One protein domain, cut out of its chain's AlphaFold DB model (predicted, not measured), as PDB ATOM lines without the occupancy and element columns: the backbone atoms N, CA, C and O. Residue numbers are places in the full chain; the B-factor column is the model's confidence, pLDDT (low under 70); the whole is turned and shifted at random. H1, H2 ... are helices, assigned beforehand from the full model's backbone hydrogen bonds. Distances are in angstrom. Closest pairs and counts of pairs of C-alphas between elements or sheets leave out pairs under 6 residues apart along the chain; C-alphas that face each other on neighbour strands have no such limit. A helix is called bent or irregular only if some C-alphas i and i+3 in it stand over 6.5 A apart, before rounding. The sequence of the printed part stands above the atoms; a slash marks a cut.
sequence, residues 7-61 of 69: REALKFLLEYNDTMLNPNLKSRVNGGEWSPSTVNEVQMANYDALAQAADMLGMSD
ATOM      1  N   ARG A   7      26.258  77.972  49.392       98.12
ATOM      2  CA  ARG A   7      25.104  77.689  48.532       98.12
ATOM      3  C   ARG A   7      23.795  77.728  49.317       98.12
ATOM      4  O   ARG A   7      22.803  78.215  48.784       98.12
ATOM      5  N   GLU A   8      23.780  77.236  50.551       98.25
ATOM      6  CA  GLU A   8      22.602  77.290  51.419       98.25
ATOM      7  C   GLU A   8      22.257  78.713  51.840       98.25
ATOM      8  O   GLU A   8      21.100  79.108  51.700       98.25
ATOM      9  N   ALA A   9      23.251  79.502  52.256       98.06
ATOM     10  CA  ALA A   9      23.042  80.904  52.618       98.06
ATOM     11  C   ALA A   9      22.479  81.718  51.438       98.06
ATOM     12  O   ALA A   9      21.492  82.442  51.580       98.06
ATOM     13  N   LEU A  10      23.047  81.547  50.237       98.00
ATOM     14  CA  LEU A  10      22.565  82.217  49.025       98.00
ATOM     15  C   LEU A  10      21.166  81.747  48.615       98.00
ATOM     16  O   LEU A  10      20.340  82.562  48.207       98.00
ATOM     17  N   LYS A  11      20.882  80.445  48.728       97.62
ATOM     18  CA  LYS A  11      19.548  79.909  48.445       97.62
ATOM     19  C   LYS A  11      18.511  80.499  49.401       97.62
ATOM     20  O   LYS A  11      17.464  80.939  48.935       97.62
ATOM     21  N   PHE A  12      18.820  80.559  50.696       96.44
ATOM     22  CA  PHE A  12      17.962  81.208  51.681       96.44
ATOM     23  C   PHE A  12      17.699  82.669  51.314       96.44
ATOM     24  O   PHE A  12      16.543  83.065  51.257       96.44
ATOM     25  N   LEU A  13      18.737  83.454  51.005       97.06
ATOM     26  CA  LEU A  13      18.583  84.863  50.628       97.06
ATOM     27  C   LEU A  13      17.675  85.042  49.405       97.06
ATOM     28  O   LEU A  13      16.829  85.936  49.402       97.06
ATOM     29  N   LEU A  14      17.820  84.195  48.385       97.06
ATOM     30  CA  LEU A  14      16.963  84.238  47.200       97.06
ATOM     31  C   LEU A  14      15.512  83.893  47.543       97.06
ATOM     32  O   LEU A  14      14.615  84.648  47.189       97.06
ATOM     33  N   GLU A  15      15.277  82.791  48.256       95.31
ATOM     34  CA  GLU A  15      13.921  82.347  48.589       95.31
ATOM     35  C   GLU A  15      13.232  83.318  49.558       95.31
ATOM     36  O   GLU A  15      12.098  83.722  49.317       95.31
ATOM     37  N   TYR A  16      13.922  83.746  50.617       94.56
ATOM     38  CA  TYR A  16      13.399  84.636  51.659       94.56
ATOM     39  C   TYR A  16      12.954  85.999  51.111       94.56
ATOM     40  O   TYR A  16      11.948  86.540  51.566       94.56
ATOM     41  N   ASN A  17      13.668  86.531  50.110       94.25
ATOM     42  CA  ASN A  17      13.366  87.826  49.492       94.25
ATOM     43  C   ASN A  17      12.502  87.725  48.222       94.25
ATOM     44  O   ASN A  17      12.121  88.755  47.663       94.25
ATOM     45  N   ASP A  18      12.175  86.520  47.751       95.19
ATOM     46  CA  ASP A  18      11.292  86.337  46.603       95.19
ATOM     47  C   ASP A  18       9.828  86.544  47.017       95.19
ATOM     48  O   ASP A  18       9.217  85.716  47.695       95.19
ATOM     49  N   THR A  19       9.226  87.644  46.561       91.44
ATOM     50  CA  THR A  19       7.827  87.987  46.855       91.44
ATOM     51  C   THR A  19       6.807  87.017  46.253       91.44
ATOM     52  O   THR A  19       5.668  86.989  46.711       91.44
ATOM     53  N   MET A  20       7.176  86.231  45.235       94.44
ATOM     54  CA  MET A  20       6.312  85.177  44.691       94.44
ATOM     55  C   MET A  20       6.283  83.951  45.609       94.44
ATOM     56  O   MET A  20       5.243  83.304  45.727       94.44
ATOM     57  N   LEU A  21       7.399  83.646  46.279       89.56
ATOM     58  CA  LEU A  21       7.500  82.543  47.241       89.56
ATOM     59  C   LEU A  21       7.024  82.953  48.641       89.56
ATOM     60  O   LEU A  21       6.398  82.156  49.338       89.56
ATOM     61  N   ASN A  22       7.268  84.206  49.031       88.31
ATOM     62  CA  ASN A  22       6.974  84.757  50.354       88.31
ATOM     63  C   ASN A  22       6.158  86.067  50.286       88.31
ATOM     64  O   ASN A  22       6.601  87.105  50.781       88.31
ATOM     65  N   PRO A  23       4.929  86.054  49.733       88.06
ATOM     66  CA  PRO A  23       4.123  87.270  49.551       88.06
ATOM     67  C   PRO A  23       3.663  87.918  50.865       88.06
ATOM     68  O   PRO A  23       3.309  89.091  50.890       88.06
ATOM     69  N   ASN A  24       3.643  87.153  51.959       88.12
ATOM     70  CA  ASN A  24       3.265  87.613  53.293       88.12
ATOM     71  C   ASN A  24       4.287  87.102  54.301       88.12
ATOM     72  O   ASN A  24       3.955  86.282  55.158       88.12
ATOM     73  N   LEU A  25       5.540  87.522  54.144       90.94
ATOM     74  CA  LEU A  25       6.616  87.123  55.035       90.94
ATOM     75  C   LEU A  25       6.252  87.466  56.487       90.94
ATOM     76  O   LEU A  25       5.879  88.598  56.804       90.94
ATOM     77  N   LYS A  26       6.311  86.456  57.352       90.50
ATOM     78  CA  LYS A  26       5.985  86.575  58.771       90.50
ATOM     79  C   LYS A  26       7.171  86.135  59.606       90.50
ATOM     80  O   LYS A  26       7.884  85.203  59.235       90.50
ATOM     81  N   SER A  27       7.324  86.767  60.756       84.56
ATOM     82  CA  SER A  27       8.288  86.416  61.788       84.56
ATOM     83  C   SER A  27       7.547  86.106  63.090       84.56
ATOM     84  O   SER A  27       6.373  86.444  63.277       84.56
ATOM     85  N   ARG A  28       8.235  85.416  63.998       83.88
ATOM     86  CA  ARG A  28       7.772  85.176  65.363       83.88
ATOM     87  C   ARG A  28       8.911  85.510  66.309       83.88
ATOM     88  O   ARG A  28       9.880  84.761  66.407       83.88
ATOM     89  N   VAL A  29       8.786  86.620  67.024       76.75
ATOM     90  CA  VAL A  29       9.779  87.043  68.018       76.75
ATOM     91  C   VAL A  29       9.510  86.324  69.339       76.75
ATOM     92  O   VAL A  29       8.373  86.295  69.805       76.75
ATOM     93  N   ASN A  30      10.543  85.733  69.949       79.38
ATOM     94  CA  ASN A  30      10.508  85.149  71.301       79.38
ATOM     95  C   ASN A  30       9.352  84.168  71.572       79.38
ATOM     96  O   ASN A  30       8.812  84.121  72.675       79.38
ATOM     97  N   GLY A  31       8.932  83.394  70.569       79.88
ATOM     98  CA  GLY A  31       7.805  82.477  70.741       79.88
ATOM     99  C   GLY A  31       6.439  83.175  70.860       79.88
ATOM    100  O   GLY A  31       5.494  82.554  71.337       79.88
ATOM    101  N   GLY A  32       6.298  84.421  70.395       84.44
ATOM    102  CA  GLY A  32       5.038  85.180  70.346       84.44
ATOM    103  C   GLY A  32       4.052  84.704  69.272       84.44
ATOM    104  O   GLY A  32       4.044  83.537  68.906       84.44
ATOM    105  N   GLU A  33       3.202  85.569  68.735       90.44
ATOM    106  CA  GLU A  33       2.373  85.209  67.573       90.44
ATOM    107  C   GLU A  33       3.123  85.441  66.256       90.44
ATOM    108  O   GLU A  33       4.118  86.161  66.209       90.44
ATOM    109  N   TRP A  34       2.652  84.810  65.178       89.81
ATOM    110  CA  TRP A  34       3.147  85.100  63.834       89.81
ATOM    111  C   TRP A  34       2.563  86.421  63.336       89.81
ATOM    112  O   TRP A  34       1.373  86.498  63.027       89.81
ATOM    113  N   SER A  35       3.410  87.433  63.188       91.62
ATOM    114  CA  SER A  35       3.054  88.736  62.623       91.62
ATOM    115  C   SER A  35       3.806  88.993  61.316       91.62
ATOM    116  O   SER A  35       4.849  88.378  61.089       91.62
ATOM    117  N   PRO A  36       3.300  89.873  60.431       93.00
ATOM    118  CA  PRO A  36       4.069  90.343  59.281       93.00
ATOM    119  C   PRO A  36       5.443  90.857  59.711       93.00
ATOM    120  O   PRO A  36       5.530  91.620  60.676       93.00
ATOM    121  N   SER A  37       6.489  90.441  58.999       92.44
ATOM    122  CA  SER A  37       7.845  90.907  59.276       92.44
ATOM    123  C   SER A  37       7.944  92.406  59.015       92.44
ATOM    124  O   SER A  37       7.510  92.918  57.980       92.44
ATOM    125  N   THR A  38       8.555  93.119  59.948       92.19
ATOM    126  CA  THR A  38       8.969  94.507  59.764       92.19
ATOM    127  C   THR A  38      10.182  94.583  58.838       92.19
ATOM    128  O   THR A  38      10.954  93.632  58.713       92.19
ATOM    129  N   VAL A  39      10.401  95.750  58.224       92.25
ATOM    130  CA  VAL A  39      11.590  95.999  57.385       92.25
ATOM    131  C   VAL A  39      12.886  95.699  58.146       92.25
ATOM    132  O   VAL A  39      13.795  95.093  57.588       92.25
ATOM    133  N   ASN A  40      12.950  96.066  59.429       92.56
ATOM    134  CA  ASN A  40      14.128  95.840  60.261       92.56
ATOM    135  C   ASN A  40      14.417  94.343  60.474       92.56
ATOM    136  O   ASN A  40      15.563  93.921  60.380       92.56
ATOM    137  N   GLU A  41      13.390  93.522  60.710       92.06
ATOM    138  CA  GLU A  41      13.566  92.070  60.864       92.06
ATOM    139  C   GLU A  41      14.056  91.408  59.572       92.06
ATOM    140  O   GLU A  41      14.925  90.539  59.620       92.06
ATOM    141  N   VAL A  42      13.541  91.850  58.420       93.56
ATOM    142  CA  VAL A  42      14.003  91.372  57.107       93.56
ATOM    143  C   VAL A  42      15.465  91.745  56.882       93.56
ATOM    144  O   VAL A  42      16.260  90.907  56.461       93.56
ATOM    145  N   GLN A  43      15.838  92.989  57.192       95.06
ATOM    146  CA  GLN A  43      17.219  93.450  57.072       95.06
ATOM    147  C   GLN A  43      18.166  92.664  57.979       95.06
ATOM    148  O   GLN A  43      19.227  92.263  57.513       95.06
ATOM    149  N   MET A  44      17.774  92.392  59.225       94.06
ATOM    150  CA  MET A  44      18.566  91.574  60.147       94.06
ATOM    151  C   MET A  44      18.765  90.150  59.622       94.06
ATOM    152  O   MET A  44      19.896  89.683  59.554       94.06
ATOM    153  N   ALA A  45      17.695  89.478  59.181       94.50
ATOM    154  CA  ALA A  45      17.794  88.118  58.648       94.50
ATOM    155  C   ALA A  45      18.688  88.044  57.399       94.50
ATOM    156  O   ALA A  45      19.494  87.121  57.258       94.50
ATOM    157  N   ASN A  46      18.578  89.034  56.509       96.38
ATOM    158  CA  ASN A  46      19.443  89.139  55.338       96.38
ATOM    159  C   ASN A  46      20.900  89.397  55.730       96.38
ATOM    160  O   ASN A  46      21.798  88.774  55.171       96.38
ATOM    161  N   TYR A  47      21.135  90.303  56.680       96.19
ATOM    162  CA  TYR A  47      22.474  90.636  57.148       96.19
ATOM    163  C   TYR A  47      23.165  89.425  57.779       96.19
ATOM    164  O   TYR A  47      24.296  89.124  57.412       96.19
ATOM    165  N   ASP A  48      22.470  88.678  58.639       95.94
ATOM    166  CA  ASP A  48      23.006  87.469  59.271       95.94
ATOM    167  C   ASP A  48      23.415  86.416  58.227       95.94
ATOM    168  O   ASP A  48      24.494  85.827  58.315       95.94
ATOM    169  N   ALA A  49      22.581  86.201  57.202       97.69
ATOM    170  CA  ALA A  49      22.885  85.257  56.128       97.69
ATOM    171  C   ALA A  49      24.037  85.725  55.226       97.69
ATOM    172  O   ALA A  49      24.859  84.909  54.804       97.69
ATOM    173  N   LEU A  50      24.125  87.030  54.949       97.44
ATOM    174  CA  LEU A  50      25.236  87.622  54.200       97.44
ATOM    175  C   LEU A  50      26.554  87.539  54.979       97.44
ATOM    176  O   LEU A  50      27.569  87.184  54.386       97.44
ATOM    177  N   ALA A  51      26.542  87.811  56.286       96.62
ATOM    178  CA  ALA A  51      27.719  87.708  57.144       96.62
ATOM    179  C   ALA A  51      28.244  86.265  57.202       96.62
ATOM    180  O   ALA A  51      29.427  86.040  56.969       96.62
ATOM    181  N   GLN A  52      27.364  85.272  57.378       97.38
ATOM    182  CA  GLN A  52      27.759  83.857  57.321       97.38
ATOM    183  C   GLN A  52      28.304  83.453  55.947       97.38
ATOM    184  O   GLN A  52      29.283  82.712  55.857       97.38
ATOM    185  N   ALA A  53      27.696  83.935  54.857       97.88
ATOM    186  CA  ALA A  53      28.222  83.703  53.514       97.88
ATOM    187  C   ALA A  53      29.624  84.305  53.341       97.88
ATOM    188  O   ALA A  53      30.498  83.653  52.771       97.88
ATOM    189  N   ALA A  54      29.844  85.514  53.858       96.88
ATOM    190  CA  ALA A  54      31.138  86.180  53.852       96.88
ATOM    191  C   ALA A  54      32.178  85.412  54.687       96.88
ATOM    192  O   ALA A  54      33.268  85.150  54.185       96.88
ATOM    193  N   ASP A  55      31.828  84.953  55.892       96.56
ATOM    194  CA  ASP A  55      32.683  84.105  56.736       96.56
ATOM    195  C   ASP A  55      33.135  82.834  56.010       96.56
ATOM    196  O   ASP A  55      34.325  82.521  55.958       96.56
ATOM    197  N   MET A  56      32.196  82.120  55.382       97.38
ATOM    198  CA  MET A  56      32.489  80.888  54.640       97.38
ATOM    199  C   MET A  56      33.386  81.114  53.415       97.38
ATOM    200  O   MET A  56      34.049  80.183  52.956       97.38
ATOM    201  N   LEU A  57      33.413  82.337  52.883       97.19
ATOM    202  CA  LEU A  57      34.281  82.745  51.779       97.19
ATOM    203  C   LEU A  57      35.608  83.360  52.251       97.19
ATOM    204  O   LEU A  57      36.452  83.671  51.414       97.19
ATOM    205  N   GLY A  58      35.808  83.538  53.562       96.12
ATOM    206  CA  GLY A  58      36.967  84.244  54.112       96.12
ATOM    207  C   GLY A  58      36.953  85.754  53.840       96.12
ATOM    208  O   GLY A  58      38.018  86.354  53.760       96.12
ATOM    209  N   MET A  59      35.764  86.343  53.673       96.12
ATOM    210  CA  MET A  59      35.520  87.759  53.361       96.12
ATOM    211  C   MET A  59      34.883  88.509  54.542       96.12
ATOM    212  O   MET A  59      33.997  89.351  54.369       96.12
ATOM    213  N   SER A  60      35.248  88.147  55.772       94.25
ATOM    214  CA  SER A  60      34.624  88.715  56.970       94.25
ATOM    215  C   SER A  60      34.931  90.206  57.167       94.25
ATOM    216  O   SER A  60      34.177  90.906  57.842       94.25
ATOM    217  N   ASP A  61      35.956  90.724  56.486       94.00
ATOM    218  CA  ASP A  61      36.284  92.148  56.356       94.00
ATOM    219  C   ASP A  61      35.118  93.002  55.829       94.00
ATOM    220  O   ASP A  61      34.990  94.169  56.195       94.00
TER     221      ASP A  61
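This is residues 7 to 61 of the 69 residues of an uncharacterized protein of Lactiplantibacillus plantarum (UniProt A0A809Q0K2). A long helix, H2, and a shorter one, H1, are side by side and run opposite ways as a helical hairpin, and a large, wandering loop, residues 18 to 38, joins them at one end. Within this loop residues 18 to 23 stand free, while residues 26 to 27 pair antiparallel with residues 35 to 36, as strands do but too briefly to bear a name. The printed part has 55 residues with two named helices, H1 then H2 along the chain, and no named strand; the class is all helix. The whole is loose, with a radius of gyration of the C-alphas of 12.6 A, and spans 37 by 26 by 17 A.

H2, residues 39 to 56, touches H1, residues 7 to 17, with its residues 46 to 53 alone. Their closest C-alphas, those of Ala 9 and Ala 49, are 5.6 A apart. The lines of H1 and H2 stand at a shallow tilt of 14 degrees, and the two run opposite ways, a helical hairpin. Their centres are 10.2 A apart. In H1 and H2 every O i to N i+4 pair is within hydrogen-bond range.

H2 is 25.9 A long from C-alpha 39 at (11.590, 95.999, 57.385) to C-alpha 56 at (32.489, 80.888, 54.640). H1 begins with C-alpha 7 at (25.104, 77.689, 48.532) and measures 15.5 A to C-alpha 17. Neither helix is bent.

The two C-alphas farthest apart, those of Glu 33 and Gly 58, are 37.1 A apart. The link from H1 to H2 is long, with 21 residues. The printed part has no cut. Its mean pLDDT is 93.0, and no printed residue is under 70.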